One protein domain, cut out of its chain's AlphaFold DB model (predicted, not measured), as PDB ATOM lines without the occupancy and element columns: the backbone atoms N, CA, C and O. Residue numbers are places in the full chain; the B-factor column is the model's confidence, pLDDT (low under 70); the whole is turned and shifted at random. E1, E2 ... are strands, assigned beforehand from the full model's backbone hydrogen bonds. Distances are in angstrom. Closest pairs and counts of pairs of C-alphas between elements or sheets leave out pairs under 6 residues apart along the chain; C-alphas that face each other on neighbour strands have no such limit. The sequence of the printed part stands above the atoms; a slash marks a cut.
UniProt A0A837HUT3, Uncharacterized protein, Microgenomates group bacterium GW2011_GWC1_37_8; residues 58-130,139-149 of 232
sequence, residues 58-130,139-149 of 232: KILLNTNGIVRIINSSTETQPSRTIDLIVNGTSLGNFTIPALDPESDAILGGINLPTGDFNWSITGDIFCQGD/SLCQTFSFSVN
ATOM      1  N   LYS A  58      19.419  29.823  20.891       85.50
ATOM      2  CA  LYS A  58      18.475  30.405  19.930       85.50
ATOM      3  C   LYS A  58      17.421  29.377  19.576       85.50
ATOM      4  O   LYS A  58      17.747  28.311  19.061       85.50
ATOM      5  N   ILE A  59      16.158  29.708  19.819       82.88
ATOM      6  CA  ILE A  59      15.031  28.857  19.441       82.88
ATOM      7  C   ILE A  59      14.382  29.436  18.186       82.88
ATOM      8  O   ILE A  59      14.018  30.609  18.132       82.88
ATOM      9  N   LEU A  60      14.266  28.605  17.160       82.56
ATOM     10  CA  LEU A  60      13.700  28.919  15.858       82.56
ATOM     11  C   LEU A  60      12.444  28.075  15.671       82.56
ATOM     12  O   LEU A  60      12.503  26.847  15.734       82.56
ATOM     13  N   LEU A  61      11.320  28.725  15.396       81.69
ATOM     14  CA  LEU A  61      10.092  28.047  14.999       81.69
ATOM     15  C   LEU A  61       9.842  28.284  13.512       81.69
ATOM     16  O   LEU A  61       9.798  29.424  13.055       81.69
ATOM     17  N   ASN A  62       9.673  27.203  12.760       82.06
ATOM     18  CA  ASN A  62       9.299  27.285  11.350       82.06
ATOM     19  C   ASN A  62       7.767  27.373  11.189       82.06
ATOM     20  O   ASN A  62       7.021  26.910  12.050       82.06
ATOM     21  N   THR A  63       7.283  27.873  10.048       76.12
ATOM     22  CA  THR A  63       5.854  27.916   9.674       76.12
ATOM     23  C   THR A  63       5.190  26.540   9.680       76.12
ATOM     24  O   THR A  63       3.981  26.435   9.842       76.12
ATOM     25  N   ASN A  64       5.983  25.474   9.548       82.38
ATOM     26  CA  ASN A  64       5.523  24.087   9.635       82.38
ATOM     27  C   ASN A  64       5.359  23.591  11.085       82.38
ATOM     28  O   ASN A  64       5.169  22.398  11.298       82.38
ATOM     29  N   GLY A  65       5.518  24.466  12.083       81.12
ATOM     30  CA  GLY A  65       5.465  24.099  13.498       81.12
ATOM     31  C   GLY A  65       6.680  23.311  13.979       81.12
ATOM     32  O   GLY A  65       6.627  22.700  15.035       81.12
ATOM     33  N   ILE A  66       7.784  23.286  13.229       86.81
ATOM     34  CA  ILE A  66       9.001  22.591  13.666       86.81
ATOM     35  C   ILE A  66       9.801  23.518  14.578       86.81
ATOM     36  O   ILE A  66      10.209  24.598  14.144       86.81
ATOM     37  N   VAL A  67      10.045  23.070  15.809       87.69
ATOM     38  CA  VAL A  67      10.885  23.764  16.793       87.69
ATOM     39  C   VAL A  67      12.327  23.280  16.641       87.69
ATOM     40  O   VAL A  67      12.617  22.093  16.814       87.69
ATOM     41  N   ARG A  68      13.238  24.202  16.332       90.38
ATOM     42  CA  ARG A  68      14.687  23.982  16.276       90.38
ATOM     43  C   ARG A  68      15.364  24.807  17.360       90.38
ATOM     44  O   ARG A  68      15.048  25.978  17.528       90.38
ATOM     45  N   ILE A  69      16.315  24.214  18.061       91.00
ATOM     46  CA  ILE A  69      17.150  24.898  19.045       91.00
ATOM     47  C   ILE A  69      18.599  24.875  18.574       91.00
ATOM     48  O   ILE A  69      19.058  23.855  18.073       91.00
ATOM     49  N   ILE A  70      19.298  25.998  18.704       92.38
ATOM     50  CA  ILE A  70      20.707  26.155  18.333       92.38
ATOM     51  C   ILE A  70      21.485  26.583  19.570       92.38
ATOM     52  O   ILE A  70      21.120  27.571  20.215       92.38
ATOM     53  N   ASN A  71      22.572  25.876  19.869       93.38
ATOM     54  CA  ASN A  71      23.552  26.303  20.856       93.38
ATOM     55  C   ASN A  71      24.448  27.388  20.238       93.38
ATOM     56  O   ASN A  71      25.265  27.105  19.372       93.38
ATOM     57  N   SER A  72      24.285  28.638  20.668       90.88
ATOM     58  CA  SER A  72      25.132  29.770  20.260       90.88
ATOM     59  C   SER A  72      26.282  30.043  21.243       90.88
ATOM     60  O   SER A  72      26.946  31.070  21.110       90.88
ATOM     61  N   SER A  73      26.511  29.173  22.234       90.06
ATOM     62  CA  SER A  73      27.673  29.261  23.128       90.06
ATOM     63  C   SER A  73      28.931  28.665  22.501       90.06
ATOM     64  O   SER A  73      28.883  27.922  21.521       90.06
ATOM     65  N   THR A  74      30.067  28.952  23.132       92.94
ATOM     66  CA  THR A  74      31.359  28.323  22.834       92.94
ATOM     67  C   THR A  74      31.585  27.016  23.598       92.94
ATOM     68  O   THR A  74      32.660  26.431  23.490       92.94
ATOM     69  N   GLU A  75      30.620  26.573  24.408       90.81
ATOM     70  CA  GLU A  75      30.753  25.421  25.304       90.81
ATOM     71  C   GLU A  75      29.704  24.343  24.971       90.81
ATOM     72  O   GLU A  75      28.623  24.625  24.450       90.81
ATOM     73  N   THR A  76      30.025  23.074  25.240       91.12
ATOM     74  CA  THR A  76      29.038  21.995  25.107       91.12
ATOM     75  C   THR A  76      28.006  22.137  26.213       91.12
ATOM     76  O   THR A  76      28.321  22.184  27.402       91.12
ATOM     77  N   GLN A  77      26.751  22.172  25.804       88.31
ATOM     78  CA  GLN A  77      25.616  22.340  26.678       88.31
ATOM     79  C   GLN A  77      25.023  20.978  27.067       88.31
ATOM     80  O   GLN A  77      24.866  20.114  26.202       88.31
ATOM     81  N   PRO A  78      24.664  20.753  28.343       87.88
ATOM     82  CA  PRO A  78      24.072  19.492  28.786       87.88
ATOM     83  C   PRO A  78      22.607  19.357  28.341       87.88
ATOM     84  O   PRO A  78      21.949  20.343  28.014       87.88
ATOM     85  N   SER A  79      22.068  18.135  28.390       88.31
ATOM     86  CA  SER A  79      20.646  17.891  28.122       88.31
ATOM     87  C   SER A  79      19.745  18.567  29.159       88.31
ATOM     88  O   SER A  79      20.037  18.505  30.356       88.31
ATOM     89  N   ARG A  80      18.625  19.152  28.726       85.38
ATOM     90  CA  ARG A  80      17.672  19.883  29.584       85.38
ATOM     91  C   ARG A  80      16.231  19.612  29.172       85.38
ATOM     92  O   ARG A  80      15.983  19.194  28.050       85.38
ATOM     93  N   THR A  81      15.275  19.886  30.052       82.38
ATOM     94  CA  THR A  81      13.842  19.820  29.731       82.38
ATOM     95  C   THR A  81      13.262  21.227  29.770       82.38
ATOM     96  O   THR A  81      13.538  21.959  30.715       82.38
ATOM     97  N   ILE A  82      12.485  21.601  28.755       80.94
ATOM     98  CA  ILE A  82      11.768  22.880  28.683       80.94
ATOM     99  C   ILE A  82      10.269  22.631  28.551       80.94
ATOM    100  O   ILE A  82       9.872  21.650  27.929       80.94
ATOM    101  N   ASP A  83       9.449  23.523  29.094       79.00
ATOM    102  CA  ASP A  83       8.015  23.576  28.800       79.00
ATOM    103  C   ASP A  83       7.765  24.613  27.696       79.00
ATOM    104  O   ASP A  83       8.408  25.667  27.649       79.00
ATOM    105  N   LEU A  84       6.872  24.303  26.763       78.75
ATOM    106  CA  LEU A  84       6.551  25.173  25.637       78.75
ATOM    107  C   LEU A  84       5.134  25.713  25.795       78.75
ATOM    108  O   LEU A  84       4.171  24.964  25.672       78.75
ATOM    109  N   ILE A  85       4.992  27.022  26.013       75.12
ATOM    110  CA  ILE A  85       3.702  27.638  26.357       75.12
ATOM    111  C   ILE A  85       3.186  28.544  25.232       75.12
ATOM    112  O   ILE A  85       3.585  29.697  25.107       75.12
ATOM    113  N   VAL A  86       2.207  28.081  24.455       73.81
ATOM    114  CA  VAL A  86       1.595  28.868  23.370       73.81
ATOM    115  C   VAL A  86       0.273  29.475  23.839       73.81
ATOM    116  O   VAL A  86      -0.602  28.765  24.325       73.81
ATOM    117  N   ASN A  87       0.113  30.801  23.715       74.69
ATOM    118  CA  ASN A  87      -1.057  31.544  24.219       74.69
ATOM    119  C   ASN A  87      -1.387  31.257  25.703       74.69
ATOM    120  O   ASN A  87      -2.553  31.145  26.079       74.69
ATOM    121  N   GLY A  88      -0.369  31.082  26.551       74.12
ATOM    122  CA  GLY A  88      -0.562  30.750  27.970       74.12
ATOM    123  C   GLY A  88      -0.947  29.291  28.250       74.12
ATOM    124  O   GLY A  88      -1.149  28.940  29.408       74.12
ATOM    125  N   THR A  89      -1.024  28.432  27.229       76.50
ATOM    126  CA  THR A  89      -1.279  26.991  27.380       76.50
ATOM    127  C   THR A  89       0.012  26.203  27.170       76.50
ATOM    128  O   THR A  89       0.631  26.321  26.114       76.50
ATOM    129  N   SER A  90       0.414  25.393  28.154       81.88
ATOM    130  CA  SER A  90       1.519  24.438  27.993       81.88
ATOM    131  C   SER A  90       1.148  23.398  26.931       81.88
ATOM    132  O   SER A  90       0.120  22.726  27.025       81.88
ATOM    133  N   LEU A  91       1.976  23.299  25.894       81.25
ATOM    134  CA  LEU A  91       1.904  22.273  24.855       81.25
ATOM    135  C   LEU A  91       2.642  20.992  25.262       81.25
ATOM    136  O   LEU A  91       2.498  19.972  24.586       81.25
ATOM    137  N   GLY A  92       3.411  21.035  26.352       83.06
ATOM    138  CA  GLY A  92       4.123  19.900  26.919       83.06
ATOM    139  C   GLY A  92       5.612  20.155  27.132       83.06
ATOM    140  O   GLY A  92       6.184  21.146  26.678       83.06
ATOM    141  N   ASN A  93       6.235  19.187  27.801       84.81
ATOM    142  CA  ASN A  93       7.658  19.192  28.108       84.81
ATOM    143  C   ASN A  93       8.469  18.585  26.956       84.81
ATOM    144  O   ASN A  93       8.191  17.470  26.511       84.81
ATOM    145  N   PHE A  94       9.514  19.286  26.527       87.31
ATOM    146  CA  PHE A  94      10.447  18.862  25.488       87.31
ATOM    147  C   PHE A  94      11.838  18.667  26.083       87.31
ATOM    148  O   PHE A  94      12.361  19.549  26.764       87.31
ATOM    149  N   THR A  95      12.463  17.524  25.805       89.56
ATOM    150  CA  THR A  95      13.850  17.258  26.202       89.56
ATOM    151  C   THR A  95      14.802  17.717  25.103       89.56
ATOM    152  O   THR A  95      14.816  17.170  24.003       89.56
ATOM    153  N   ILE A  96      15.612  18.720  25.417       89.56
ATOM    154  CA  ILE A  96      16.748  19.181  24.627       89.56
ATOM    155  C   ILE A  96      17.916  18.213  24.887       89.56
ATOM    156  O   ILE A  96      18.300  18.037  26.048       89.56
ATOM    157  N   PRO A  97      18.489  17.567  23.857       93.50
ATOM    158  CA  PRO A  97      19.689  16.751  24.021       93.50
ATOM    159  C   PRO A  97      20.900  17.625  24.376       93.50
ATOM    160  O   PRO A  97      20.848  18.845  24.259       93.50
ATOM    161  N   ALA A  98      22.007  17.013  24.797       92.25
ATOM    162  CA  ALA A  98      23.260  17.755  24.889       92.25
ATOM    163  C   ALA A  98      23.647  18.292  23.498       92.25
ATOM    164  O   ALA A  98      23.513  17.573  22.505       92.25
ATOM    165  N   LEU A  99      24.090  19.545  23.437       94.81
ATOM    166  CA  LEU A  99      24.413  20.247  22.195       94.81
ATOM    167  C   LEU A  99      25.845  20.757  22.249       94.81
ATOM    168  O   LEU A  99      26.200  21.539  23.128       94.81
ATOM    169  N   ASP A 100      26.655  20.371  21.274       96.44
ATOM    170  CA  ASP A 100      27.983  20.945  21.073       96.44
ATOM    171  C   ASP A 100      27.901  22.421  20.640       96.44
ATOM    172  O   ASP A 100      26.829  22.872  20.207       96.44
ATOM    173  N   PRO A 101      28.990  23.199  20.769       95.50
ATOM    174  CA  PRO A 101      29.040  24.578  20.291       95.50
ATOM    175  C   PRO A 101      28.583  24.686  18.834       95.50
ATOM    176  O   PRO A 101      28.970  23.869  18.001       95.50
ATOM    177  N   GLU A 102      27.749  25.684  18.536       93.81
ATOM    178  CA  GLU A 102      27.203  25.963  17.195       93.81
ATOM    179  C   GLU A 102      26.352  24.838  16.573       93.81
ATOM    180  O   GLU A 102      25.950  24.930  15.412       93.81
ATOM    181  N   SER A 103      26.031  23.788  17.335       96.69
ATOM    182  CA  SER A 103      25.163  22.700  16.882       96.69
ATOM    183  C   SER A 103      23.680  22.999  17.115       96.69
ATOM    184  O   SER A 103      23.305  23.861  17.919       96.69
ATOM    185  N   ASP A 104      22.818  22.266  16.409       95.25
ATOM    186  CA  ASP A 104      21.371  22.392  16.519       95.25
ATOM    187  C   ASP A 104      20.663  21.048  16.725       95.25
ATOM    188  O   ASP A 104      21.151  19.993  16.317       95.25
ATOM    189  N   ALA A 105      19.484  21.096  17.344       95.50
ATOM    190  CA  ALA A 105      18.578  19.961  17.465       95.50
ATOM    191  C   ALA A 105      17.139  20.346  17.119       95.50
ATOM    192  O   ALA A 105      16.691  21.475  17.327       95.50
ATOM    193  N   ILE A 106      16.388  19.366  16.617       94.69
ATOM    194  CA  ILE A 106      14.948  19.478  16.376       94.69
ATOM    195  C   ILE A 106      14.223  18.842  17.561       94.69
ATOM    196  O   ILE A 106      14.409  17.658  17.828       94.69
ATOM    197  N   LEU A 107      13.387  19.620  18.250       89.94
ATOM    198  CA  LEU A 107      12.648  19.151  19.430       89.94
ATOM    199  C   LEU A 107      11.338  18.445  19.061       89.94
ATOM    200  O   LEU A 107      10.831  17.630  19.826       89.94
ATOM    201  N   GLY A 108      10.801  18.743  17.879       89.56
ATOM    202  CA  GLY A 108       9.584  18.131  17.362       89.56
ATOM    203  C   GLY A 108       8.745  19.101  16.536       89.56
ATOM    204  O   GLY A 108       9.097  20.268  16.354       89.56
ATOM    205  N   GLY A 109       7.636  18.578  16.014       88.62
ATOM    206  CA  GLY A 109       6.579  19.368  15.394       88.62
ATOM    207  C   GLY A 109       5.475  19.662  16.404       88.62
ATOM    208  O   GLY A 109       5.020  18.752  17.097       88.62
ATOM    209  N   ILE A 110       5.033  20.911  16.470       85.25
ATOM    210  CA  ILE A 110       3.847  21.334  17.212       85.25
ATOM    211  C   ILE A 110       2.704  21.626  16.242       85.25
ATOM    212  O   ILE A 110       2.906  22.184  15.163       85.25
ATOM    213  N   ASN A 111       1.482  21.270  16.639       82.31
ATOM    214  CA  ASN A 111       0.288  21.662  15.899       82.31
ATOM    215  C   ASN A 111      -0.001  23.139  16.180       82.31
ATOM    216  O   ASN A 111      -0.499  23.495  17.247       82.31
ATOM    217  N   LEU A 112       0.345  23.991  15.219       79.75
ATOM    218  CA  LEU A 112       0.080  25.423  15.286       79.75
ATOM    219  C   LEU A 112      -1.414  25.718  15.062       79.75
ATOM    220  O   LEU A 112      -2.030  25.092  14.193       79.75
ATOM    221  N   PRO A 113      -2.008  26.682  15.791       74.94
ATOM    222  CA  PRO A 113      -3.342  27.178  15.474       74.94
ATOM    223  C   PRO A 113      -3.365  27.801  14.073       74.94
ATOM    224  O   PRO A 113      -2.416  28.468  13.663       74.94
ATOM    225  N   THR A 114      -4.461  27.629  13.337       76.31
ATOM    226  CA  THR A 114      -4.683  28.363  12.084       76.31
ATOM    227  C   THR A 114      -5.135  29.794  12.381       76.31
ATOM    228  O   THR A 114      -6.082  29.975  13.147       76.31
ATOM    229  N   GLY A 115      -4.525  30.789  11.732       75.31
ATOM    230  CA  GLY A 115      -4.855  32.214  11.884       75.31
ATOM    231  C   GLY A 115      -3.758  33.004  12.599       75.31
ATOM    232  O   GLY A 115      -2.659  32.496  12.787       75.31
ATOM    233  N   ASP A 116      -4.051  34.245  12.989       68.44
ATOM    234  CA  ASP A 116      -3.128  35.055  13.786       68.44
ATOM    235  C   ASP A 116      -3.018  34.479  15.202       68.44
ATOM    236  O   ASP A 116      -4.014  34.360  15.917       68.44
ATOM    237  N   PHE A 117      -1.805  34.133  15.628       67.12
ATOM    238  CA  PHE A 117      -1.538  33.703  16.997       67.12
ATOM    239  C   PHE A 117      -0.269  34.366  17.526       67.12
ATOM    240  O   PHE A 117       0.676  34.650  16.790       67.12
ATOM    241  N   ASN A 118      -0.245  34.605  18.833       62.56
ATOM    242  CA  ASN A 118       0.972  34.962  19.539       62.56
ATOM    243  C   ASN A 118       1.544  33.677  20.147       62.56
ATOM    244  O   ASN A 118       0.797  32.843  20.658       62.56
ATOM    245  N   TRP A 119       2.853  33.474  20.089       61.25
ATOM    246  CA  TRP A 119       3.468  32.385  20.844       61.25
ATOM    247  C   TRP A 119       4.531  32.953  21.775       61.25
ATOM    248  O   TRP A 119       5.104  34.012  21.536       61.25
ATOM    249  N   SER A 120       4.717  32.281  22.901       61.09
ATOM    250  CA  SER A 120       5.779  32.565  23.852       61.09
ATOM    251  C   SER A 120       6.524  31.260  24.052       61.09
ATOM    252  O   SER A 120       5.943  30.181  23.947       61.09
ATOM    253  N   ILE A 121       7.816  31.330  24.321       56.34
ATOM    254  CA  ILE A 121       8.484  30.200  24.960       56.34
ATOM    255  C   ILE A 121       8.736  30.640  26.379       56.34
ATOM    256  O   ILE A 121       9.607  31.464  26.645       56.34
ATOM    257  N   THR A 122       7.923  30.098  27.269       53.00
ATOM    258  CA  THR A 122       8.119  30.228  28.701       53.00
ATOM    259  C   THR A 122       8.656  28.891  29.166       53.00
ATOM    260  O   THR A 122       7.898  28.008  29.549       53.00
ATOM    261  N   GLY A 123       9.964  28.721  29.025       48.94
ATOM    262  CA  GLY A 123      10.651  27.588  29.610       48.94
ATOM    263  C   GLY A 123      11.215  28.008  30.953       48.94
ATOM    264  O   GLY A 123      11.897  29.031  31.039       48.94
ATOM    265  N   ASP A 124      11.019  27.179  31.969       44.56
ATOM    266  CA  ASP A 124      11.965  27.121  33.073       44.56
ATOM    267  C   ASP A 124      13.260  26.544  32.494       44.56
ATOM    268  O   ASP A 124      13.546  25.349  32.598       44.56
ATOM    269  N   ILE A 125      14.063  27.369  31.811       44.31
ATOM    270  CA  ILE A 125      15.471  27.022  31.693       44.31
ATOM    271  C   ILE A 125      15.966  27.168  33.121       44.31
ATOM    272  O   ILE A 125      16.246  28.273  33.572       44.31
ATOM    273  N   PHE A 126      15.974  26.052  33.854       43.06
ATOM    274  CA  PHE A 126      16.582  25.958  35.168       43.06
ATOM    275  C   PHE A 126      18.052  26.329  34.984       43.06
ATOM    276  O   PHE A 126      18.910  25.484  34.721       43.06
ATOM    277  N   CYS A 127      18.347  27.620  35.063       42.09
ATOM    278  CA  CYS A 127      19.660  28.165  35.310       42.09
ATOM    279  C   CYS A 127      19.951  27.706  36.767       42.09
ATOM    280  O   CYS A 127      19.696  28.413  37.732       42.09
ATOM    281  N   GLN A 128      20.301  26.418  36.916       39.25
ATOM    282  CA  GLN A 128      20.426  25.680  38.173       39.25
ATOM    283  C   GLN A 128      21.644  26.225  38.920       39.25
ATOM    284  O   GLN A 128      22.757  25.732  38.766       39.25
ATOM    285  N   GLY A 129      21.432  27.306  39.661       40.56
ATOM    286  CA  GLY A 129      22.378  27.848  40.618       40.56
ATOM    287  C   GLY A 129      21.984  27.387  42.005       40.56
ATOM    288  O   GLY A 129      21.400  28.180  42.726       40.56
ATOM    289  N   ASP A 130      22.228  26.105  42.300       40.16
ATOM    290  CA  ASP A 130      22.553  25.581  43.632       40.16
ATOM    291  C   ASP A 130      22.324  24.061  43.737       40.16
ATOM    292  O   ASP A 130      21.228  23.525  43.600       40.16
ATOM    293  N   SER A 139      13.584  31.971  38.780       41.94
ATOM    294  CA  SER A 139      13.742  33.209  38.035       41.94
ATOM    295  C   SER A 139      13.645  32.873  36.553       41.94
ATOM    296  O   SER A 139      14.569  32.309  35.970       41.94
ATOM    297  N   LEU A 140      12.491  33.167  35.951       48.25
ATOM    298  CA  LEU A 140      12.273  33.085  34.507       48.25
ATOM    299  C   LEU A 140      13.309  33.966  33.802       48.25
ATOM    300  O   LEU A 140      13.185  35.189  33.784       48.25
ATOM    301  N   CYS A 141      14.351  33.349  33.242       50.38
ATOM    302  CA  CYS A 141      15.505  34.096  32.748       50.38
ATOM    303  C   CYS A 141      15.209  34.964  31.522       50.38
ATOM    304  O   CYS A 141      15.985  35.879  31.265       50.38
ATOM    305  N   GLN A 142      14.118  34.723  30.785       52.03
ATOM    306  CA  GLN A 142      13.599  35.630  29.757       52.03
ATOM    307  C   GLN A 142      12.268  35.109  29.198       52.03
ATOM    308  O   GLN A 142      12.114  33.915  28.952       52.03
ATOM    309  N   THR A 143      11.325  36.017  28.938       51.66
ATOM    310  CA  THR A 143      10.120  35.726  28.148       51.66
ATOM    311  C   THR A 143      10.353  36.230  26.731       51.66
ATOM    312  O   THR A 143      10.338  37.438  26.487       51.66
ATOM    313  N   PHE A 144      10.568  35.321  25.781       52.94
ATOM    314  CA  PHE A 144      10.626  35.690  24.370       52.94
ATOM    315  C   PHE A 144       9.205  35.751  23.811       52.94
ATOM    316  O   PHE A 144       8.497  34.745  23.795       52.94
ATOM    317  N   SER A 145       8.801  36.930  23.338       50.22
ATOM    318  CA  SER A 145       7.574  37.110  22.561       50.22
ATOM    319  C   SER A 145       7.946  37.578  21.160       50.22
ATOM    320  O   SER A 145       8.642  38.577  20.985       50.22
ATOM    321  N   PHE A 146       7.510  36.847  20.147       49.44
ATOM    322  CA  PHE A 146       7.526  37.298  18.759       49.44
ATOM    323  C   PHE A 146       6.072  37.214  18.267       49.44
ATOM    324  O   PHE A 146       5.296  36.340  18.651       49.44
ATOM    325  N   SER A 147       5.676  38.142  17.406       44.12
ATOM    326  CA  SER A 147       4.396  38.051  16.710       44.12
ATOM    327  C   SER A 147       4.685  37.489  15.326       44.12
ATOM    328  O   SER A 147       5.314  38.157  14.505       44.12
ATOM    329  N   VAL A 148       4.295  36.237  15.083       49.09
ATOM    330  CA  VAL A 148       4.324  35.677  13.729       49.09
ATOM    331  C   VAL A 148       2.960  35.943  13.123       49.09
ATOM    332  O   VAL A 148       1.969  35.341  13.518       49.09
ATOM    333  N   ASN A 149       2.914  36.868  12.168       51.94
ATOM    334  CA  ASN A 149       1.734  37.061  11.340       51.94
ATOM    335  C   ASN A 149       1.637  35.825  10.439       51.94
ATOM    336  O   ASN A 149       2.478  35.636   9.551       51.94
TER     337      ASN A 149
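This is residues 58 to 130 and 139 to 149 of the 232 residues of an uncharacterized protein of Microgenomates group bacterium GW2011_GWC1_37_8 (UniProt A0A837HUT3). What shape does a first look show? The sheet E1, E2 and E5 makes one wall of a loose, incompletely closed barrel; from E5 the ring goes on through the hairpin E3 and E4, with E4 next to E5, and then through the pair E6 and E7, with E6 next to E3. It is open between E7 and E1, which are apart. What is it made of? The printed part has 84 residues, with no named helix and seven strands, E1 to E7 in order along the chain; the class is all strand, though under half of the residues, 41 of 84, are in named elements. The three sheets, E1 - E2 - E5, E3 - E4 and E6 - E7, are antiparallel, and the whole is compact, with a radius of gyration of the C-alphas of 13.1 A and spans of 39 by 26 by 19 A.

Where is the largest sheet? E1 is residues 58 to 61, 10.0 A long, beginning at C-alpha 58 at (18.475, 30.405, 19.930); E2 is residues 66 to 71, 16.6 A, and E5 is residues 104 to 109, 15.1 A. Where are the other strands? E3 is residues 80 to 86, 19.4 A, and E4, the longest by residues, is residues 89 to 96, 19.8 A, beginning at C-alpha 89 at (-1.279, 26.991, 27.380). E6 is residues 117 to 121, 13.3 A, and E7 is residues 144 to 148, 12.4 A, ending at C-alpha 148 at (4.324, 35.677, 13.729).

How is the largest sheet paired? E1 and E2 form a hairpin, antiparallel at 168 degrees, with N 60 and O 68 at 2.8 A, within hydrogen-bond range. The inner strand E2 is antiparallel to E5 at 160 degrees, with N 69 and O 105 at 2.9 A. What lies beyond E5? The closest C-alphas of E4 and E5 are those of Phe 94 and Leu 107, 6.5 A apart. E3 and E4 form a hairpin, antiparallel at 155 degrees, with N 82 and O 94 at 2.9 A. And beyond E3? The closest C-alphas of E3 and E6 are those of Val 86 and Trp 119, 4.7 A apart; E6 and E7 are antiparallel at 155 degrees, C-alphas 120 and 145 face each other at 5.1 A, and no backbone N and O across this pair are within hydrogen-bond range.

How large is it? The two C-alphas farthest apart are those of Gly 115 and Asp 130, 42.5 A. Where is the printed part cut? Residues 131 to 138, in the link from E6 to E7, are not printed, and C-alphas 130 and 139 are 12.9 A apart; of the links printed whole, none is long. Where is confidence low? The mean pLDDT of the printed part is 75.0, and residues 116 to 130 and 139 to 149 are under 70.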